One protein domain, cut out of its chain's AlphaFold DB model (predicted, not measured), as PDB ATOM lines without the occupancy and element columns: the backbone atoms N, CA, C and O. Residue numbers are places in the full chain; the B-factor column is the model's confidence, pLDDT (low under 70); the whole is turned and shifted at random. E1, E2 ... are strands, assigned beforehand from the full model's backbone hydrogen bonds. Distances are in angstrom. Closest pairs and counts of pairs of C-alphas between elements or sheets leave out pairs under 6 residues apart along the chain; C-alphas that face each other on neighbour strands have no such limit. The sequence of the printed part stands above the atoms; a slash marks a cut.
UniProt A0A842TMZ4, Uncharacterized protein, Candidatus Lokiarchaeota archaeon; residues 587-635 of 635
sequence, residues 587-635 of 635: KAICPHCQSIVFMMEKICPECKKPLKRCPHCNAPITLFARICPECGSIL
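AT A GLANCE: This is residues 587 to 635 of the 635 residues of an uncharacterized protein of Candidatus Lokiarchaeota archaeon (UniProt A0A842TMZ4). Little regular structure is present: this is a small, compact knot of loops with one short two-strand hairpin, E1 and E2. The hairpin and residues 599 to 610 fill one half of the longest axis, and residues 612 to 635 wind back and forth in the other. The printed part has 49 residues, with no named helix and two antiparallel strands, E1 then E2; the class is all strand, although the named elements hold only 6 residues. The radius of gyration of the C-alphas is 9.5 A, and the spans are 26 by 17 by 15 A.

HOW THE PARTS SIT: E1, residues 587 to 589, and E2, residues 596 to 598, form a hairpin with 133 degrees between their directions. C-alphas 588 and 597 face each other at 5.1 A. N 588 and O 597 are within hydrogen-bond range at 2.8 A, as are N 597 and O 588 at 2.9 A.

IN THESE COORDINATES: E1 begins at C-alpha 587 (-50.203, -10.801, 28.919) and is 7.1 A long. E2 measures 7.0 A and ends at C-alpha 598 (-45.357, -11.263, 28.989). Residues 599 to 635 hold no named element.

THE WHOLE: The C-alphas of Glu 606 and Glu 630, the two farthest apart, are separated by 26.4 A. The link from E1 to E2 is short, with 6 residues. The printed part has no cut and ends at Leu 635, the chain's last residue. Its mean pLDDT is 88.0, and no printed residue is under 70.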
ATOM      1  N   LYS A 587     -50.426 -12.211  28.570       84.44
ATOM      2  CA  LYS A 587     -50.203 -10.801  28.919       84.44
ATOM      3  C   LYS A 587     -50.587 -10.512  30.370       84.44
ATOM      4  O   LYS A 587     -51.654 -10.905  30.826       84.44
ATOM      5  N   ALA A 588     -49.726  -9.773  31.054       84.94
ATOM      6  CA  ALA A 588     -49.859  -9.303  32.427       84.94
ATOM      7  C   ALA A 588     -49.639  -7.780  32.497       84.94
ATOM      8  O   ALA A 588     -49.164  -7.183  31.535       84.94
ATOM      9  N   ILE A 589     -49.935  -7.152  33.638       87.44
ATOM     10  CA  ILE A 589     -49.678  -5.722  33.889       87.44
ATOM     11  C   ILE A 589     -48.563  -5.584  34.933       87.44
ATOM     12  O   ILE A 589     -48.596  -6.239  35.974       87.44
ATOM     13  N   CYS A 590     -47.565  -4.733  34.679       87.38
ATOM     14  CA  CYS A 590     -46.459  -4.535  35.614       87.38
ATOM     15  C   CYS A 590     -46.888  -3.691  36.835       87.38
ATOM     16  O   CYS A 590     -47.268  -2.529  36.661       87.38
ATOM     17  N   PRO A 591     -46.715  -4.175  38.084       84.00
ATOM     18  CA  PRO A 591     -47.098  -3.438  39.297       84.00
ATOM     19  C   PRO A 591     -46.222  -2.205  39.599       84.00
ATOM     20  O   PRO A 591     -46.445  -1.523  40.595       84.00
ATOM     21  N   HIS A 592     -45.207  -1.910  38.776       90.31
ATOM     22  CA  HIS A 592     -44.320  -0.752  38.946       90.31
ATOM     23  C   HIS A 592     -44.530   0.381  37.932       90.31
ATOM     24  O   HIS A 592     -44.029   1.479  38.170       90.31
ATOM     25  N   CYS A 593     -45.202   0.124  36.806       91.94
ATOM     26  CA  CYS A 593     -45.372   1.104  35.722       91.94
ATOM     27  C   CYS A 593     -46.598   0.863  34.825       91.94
ATOM     28  O   CYS A 593     -46.726   1.530  33.807       91.94
ATOM     29  N   GLN A 594     -47.474  -0.089  35.168       92.50
ATOM     30  CA  GLN A 594     -48.728  -0.411  34.466       92.50
ATOM     31  C   GLN A 594     -48.596  -0.818  32.980       92.50
ATOM     32  O   GLN A 594     -49.594  -1.096  32.321       92.50
ATOM     33  N   SER A 595     -47.375  -0.942  32.456       93.31
ATOM     34  CA  SER A 595     -47.110  -1.472  31.119       93.31
ATOM     35  C   SER A 595     -47.419  -2.966  31.028       93.31
ATOM     36  O   SER A 595     -47.288  -3.707  32.008       93.31
ATOM     37  N   ILE A 596     -47.778  -3.421  29.826       91.38
ATOM     38  CA  ILE A 596     -48.027  -4.837  29.555       91.38
ATOM     39  C   ILE A 596     -46.692  -5.600  29.536       91.38
ATOM     40  O   ILE A 596     -45.744  -5.178  28.879       91.38
ATOM     41  N   VAL A 597     -46.636  -6.722  30.250       90.56
ATOM     42  CA  VAL A 597     -45.513  -7.678  30.318       90.56
ATOM     43  C   VAL A 597     -45.972  -9.050  29.833       90.56
ATOM     44  O   VAL A 597     -47.145  -9.396  29.992       90.56
ATOM     45  N   PHE A 598     -45.067  -9.856  29.281       86.25
ATOM     46  CA  PHE A 598     -45.357 -11.263  28.989       86.25
ATOM     47  C   PHE A 598     -45.011 -12.160  30.189       86.25
ATOM     48  O   PHE A 598     -44.008 -11.930  30.865       86.25
ATOM     49  N   MET A 599     -45.805 -13.209  30.448       75.81
ATOM     50  CA  MET A 599     -45.627 -14.142  31.590       75.81
ATOM     51  C   MET A 599     -44.460 -15.145  31.416       75.81
ATOM     52  O   MET A 599     -44.613 -16.347  31.619       75.81
ATOM     53  N   MET A 600     -43.314 -14.633  30.963       79.19
ATOM     54  CA  MET A 600     -41.983 -15.256  31.013       79.19
ATOM     55  C   MET A 600     -40.874 -14.215  31.305       79.19
ATOM     56  O   MET A 600     -39.696 -14.563  31.417       79.19
ATOM     57  N   GLU A 601     -41.215 -12.922  31.395       81.50
ATOM     58  CA  GLU A 601     -40.266 -11.821  31.567       81.50
ATOM     59  C   GLU A 601     -40.116 -11.449  33.047       81.50
ATOM     60  O   GLU A 601     -40.855 -10.634  33.600       81.50
ATOM     61  N   LYS A 602     -39.085 -11.999  33.700       85.38
ATOM     62  CA  LYS A 602     -38.765 -11.716  35.117       85.38
ATOM     63  C   LYS A 602     -38.474 -10.243  35.432       85.38
ATOM     64  O   LYS A 602     -38.445  -9.856  36.601       85.38
ATOM     65  N   ILE A 603     -38.215  -9.437  34.407       90.94
ATOM     66  CA  ILE A 603     -37.905  -8.010  34.474       90.94
ATOM     67  C   ILE A 603     -38.828  -7.307  33.484       90.94
ATOM     68  O   ILE A 603     -38.873  -7.684  32.318       90.94
ATOM     69  N   CYS A 604     -39.537  -6.272  33.931       90.94
ATOM     70  CA  CYS A 604     -40.393  -5.489  33.046       90.94
ATOM     71  C   CYS A 604     -39.551  -4.734  31.995       90.94
ATOM     72  O   CYS A 604     -38.636  -4.012  32.407       90.94
ATOM     73  N   PRO A 605     -39.870  -4.798  30.686       92.19
ATOM     74  CA  PRO A 605     -39.070  -4.155  29.641       92.19
ATOM     75  C   PRO A 605     -39.020  -2.627  29.795       92.19
ATOM     76  O   PRO A 605     -37.938  -2.046  29.711       92.19
ATOM     77  N   GLU A 606     -40.154  -1.994  30.124       95.50
ATOM     78  CA  GLU A 606     -40.252  -0.539  30.316       95.50
ATOM     79  C   GLU A 606     -39.453  -0.041  31.534       95.50
ATOM     80  O   GLU A 606     -38.460   0.673  31.399       95.50
ATOM     81  N   CYS A 607     -39.854  -0.421  32.758       94.88
ATOM     82  CA  CYS A 607     -39.242   0.129  33.974       94.88
ATOM     83  C   CYS A 607     -37.961  -0.581  34.443       94.88
ATOM     84  O   CYS A 607     -37.348  -0.127  35.411       94.88
ATOM     85  N   LYS A 608     -37.573  -1.700  33.811       94.19
ATOM     86  CA  LYS A 608     -36.375  -2.513  34.112       94.19
ATOM     87  C   LYS A 608     -36.269  -3.018  35.560       94.19
ATOM     88  O   LYS A 608     -35.211  -3.468  35.993       94.19
ATOM     89  N   LYS A 609     -37.372  -2.987  36.315       93.44
ATOM     90  CA  LYS A 609     -37.470  -3.540  37.674       93.44
ATOM     91  C   LYS A 609     -37.868  -5.024  37.614       93.44
ATOM     92  O   LYS A 609     -38.711  -5.382  36.784       93.44
ATOM     93  N   PRO A 610     -37.304  -5.886  38.480       90.50
ATOM     94  CA  PRO A 610     -37.721  -7.279  38.575       90.50
ATOM     95  C   PRO A 610     -39.133  -7.384  39.159       90.50
ATOM     96  O   PRO A 610     -39.490  -6.640  40.079       90.50
ATOM     97  N   LEU A 611     -39.926  -8.333  38.666       88.06
ATOM     98  CA  LEU A 611     -41.252  -8.612  39.215       88.06
ATOM     99  C   LEU A 611     -41.103  -9.281  40.593       88.06
ATOM    100  O   LEU A 611     -40.703 -10.437  40.697       88.06
ATOM    101  N   LYS A 612     -41.402  -8.539  41.668       91.19
ATOM    102  CA  LYS A 612     -41.381  -9.046  43.059       91.19
ATOM    103  C   LYS A 612     -42.692  -9.707  43.503       91.19
ATOM    104  O   LYS A 612     -42.752 -10.269  44.595       91.19
ATOM    105  N   ARG A 613     -43.750  -9.601  42.697       90.50
ATOM    106  CA  ARG A 613     -45.083 -10.157  42.967       90.50
ATOM    107  C   ARG A 613     -45.628 -10.850  41.718       90.50
ATOM    108  O   ARG A 613     -45.321 -10.424  40.606       90.50
ATOM    109  N   CYS A 614     -46.409 -11.910  41.905       86.19
ATOM    110  CA  CYS A 614     -47.063 -12.637  40.820       86.19
ATOM    111  C   CYS A 614     -48.098 -11.738  40.119       86.19
ATOM    112  O   CYS A 614     -48.921 -11.137  40.811       86.19
ATOM    113  N   PRO A 615     -48.129 -11.677  38.776       80.81
ATOM    114  CA  PRO A 615     -49.103 -10.856  38.058       80.81
ATOM    115  C   PRO A 615     -50.557 -11.343  38.175       80.81
ATOM    116  O   PRO A 615     -51.463 -10.562  37.909       80.81
ATOM    117  N   HIS A 616     -50.795 -12.605  38.555       82.50
ATOM    118  CA  HIS A 616     -52.138 -13.200  38.600       82.50
ATOM    119  C   HIS A 616     -52.822 -13.071  39.975       82.50
ATOM    120  O   HIS A 616     -54.042 -12.948  40.043       82.50
ATOM    121  N   CYS A 617     -52.062 -13.111  41.074       89.00
ATOM    122  CA  CYS A 617     -52.605 -13.084  42.443       89.00
ATOM    123  C   CYS A 617     -51.947 -12.041  43.364       89.00
ATOM    124  O   CYS A 617     -52.280 -11.960  44.541       89.00
ATOM    125  N   ASN A 618     -50.983 -11.260  42.860       87.12
ATOM    126  CA  ASN A 618     -50.227 -10.244  43.607       87.12
ATOM    127  C   ASN A 618     -49.422 -10.771  44.826       87.12
ATOM    128  O   ASN A 618     -48.834  -9.977  45.566       87.12
ATOM    129  N   ALA A 619     -49.338 -12.093  45.022       90.88
ATOM    130  CA  ALA A 619     -48.524 -12.725  46.060       90.88
ATOM    131  C   ALA A 619     -47.017 -12.498  45.824       90.88
ATOM    132  O   ALA A 619     -46.589 -12.429  44.667       90.88
ATOM    133  N   PRO A 620     -46.184 -12.392  46.879       90.25
ATOM    134  CA  PRO A 620     -44.739 -12.227  46.729       90.25
ATOM    135  C   PRO A 620     -44.103 -13.445  46.043       90.25
ATOM    136  O   PRO A 620     -44.423 -14.589  46.353       90.25
ATOM    137  N   ILE A 621     -43.169 -13.197  45.121       90.62
ATOM    138  CA  ILE A 621     -42.431 -14.249  44.407       90.62
ATOM    139  C   ILE A 621     -40.925 -14.092  44.616       90.62
ATOM    140  O   ILE A 621     -40.384 -12.985  44.614       90.62
ATOM    141  N   THR A 622     -40.229 -15.215  44.792       87.62
ATOM    142  CA  THR A 622     -38.764 -15.223  44.834       87.62
ATOM    143  C   THR A 622     -38.212 -15.109  43.413       87.62
ATOM    144  O   THR A 622     -38.765 -15.679  42.473       87.62
ATOM    145  N   LEU A 623     -37.085 -14.409  43.240       80.88
ATOM    146  CA  LEU A 623     -36.481 -14.131  41.922       80.88
ATOM    147  C   LEU A 623     -36.196 -15.395  41.081       80.88
ATOM    148  O   LEU A 623     -36.108 -15.332  39.852       80.88
ATOM    149  N   PHE A 624     -36.075 -16.554  41.729       83.94
ATOM    150  CA  PHE A 624     -35.762 -17.836  41.099       83.94
ATOM    151  C   PHE A 624     -36.987 -18.714  40.812       83.94
ATOM    152  O   PHE A 624     -36.866 -19.639  40.009       83.94
ATOM    153  N   ALA A 625     -38.164 -18.399  41.364       83.50
ATOM    154  CA  ALA A 625     -39.401 -19.112  41.059       83.50
ATOM    155  C   ALA A 625     -39.709 -19.097  39.546       83.50
ATOM    156  O   ALA A 625     -39.376 -18.143  38.836       83.50
ATOM    157  N   ARG A 626     -40.319 -20.183  39.055       88.19
ATOM    158  CA  ARG A 626     -40.921 -20.300  37.707       88.19
ATOM    159  C   ARG A 626     -42.444 -20.477  37.761       88.19
ATOM    160  O   ARG A 626     -43.094 -20.519  36.728       88.19
ATOM    161  N   ILE A 627     -42.980 -20.664  38.964       91.19
ATOM    162  CA  ILE A 627     -44.382 -20.939  39.270       91.19
ATOM    163  C   ILE A 627     -44.692 -20.185  40.568       91.19
ATOM    164  O   ILE A 627     -43.860 -20.180  41.480       91.19
ATOM    165  N   CYS A 628     -45.844 -19.525  40.654       89.56
ATOM    166  CA  CYS A 628     -46.297 -18.869  41.877       89.56
ATOM    167  C   CYS A 628     -46.676 -19.915  42.943       89.56
ATOM    168  O   CYS A 628     -47.449 -20.820  42.620       89.56
ATOM    169  N   PRO A 629     -46.194 -19.797  44.197       87.38
ATOM    170  CA  PRO A 629     -46.528 -20.752  45.254       87.38
ATOM    171  C   PRO A 629     -48.017 -20.740  45.635       87.38
ATOM    172  O   PRO A 629     -48.538 -21.789  45.993       87.38
ATOM    173  N   GLU A 630     -48.699 -19.595  45.513       92.62
ATOM    174  CA  GLU A 630     -50.107 -19.452  45.916       92.62
ATOM    175  C   GLU A 630     -51.092 -19.903  44.824       92.62
ATOM    176  O   GLU A 630     -52.008 -20.672  45.090       92.62
ATOM    177  N   CYS A 631     -50.925 -19.428  43.581       92.25
ATOM    178  CA  CYS A 631     -51.919 -19.625  42.512       92.25
ATOM    179  C   CYS A 631     -51.488 -20.589  41.393       92.25
ATOM    180  O   CYS A 631     -52.206 -20.734  40.405       92.25
ATOM    181  N   GLY A 632     -50.302 -21.202  41.482       89.38
ATOM    182  CA  GLY A 632     -49.813 -22.174  40.495       89.38
ATOM    183  C   GLY A 632     -49.524 -21.623  39.088       89.38
ATOM    184  O   GLY A 632     -49.121 -22.383  38.209       89.38
ATOM    185  N   SER A 633     -49.699 -20.320  38.844       86.62
ATOM    186  CA  SER A 633     -49.414 -19.694  37.547       86.62
ATOM    187  C   SER A 633     -47.913 -19.679  37.246       86.62
ATOM    188  O   SER A 633     -47.106 -19.396  38.132       86.62
ATOM    189  N   ILE A 634     -47.543 -19.936  35.990       85.62
ATOM    190  CA  ILE A 634     -46.163 -19.814  35.491       85.62
ATOM    191  C   ILE A 634     -45.750 -18.325  35.474       85.62
ATOM    192  O   ILE A 634     -46.597 -17.458  35.253       85.62
ATOM    193  N   LEU A 635     -44.470 -18.048  35.767       78.31
ATOM    194  CA  LEU A 635     -43.885 -16.712  35.993       78.31
ATOM    195  C   LEU A 635     -42.772 -16.364  34.989       78.31
ATOM    196  O   LEU A 635     -41.833 -17.190  34.872       78.31
TER     197      LEU A 635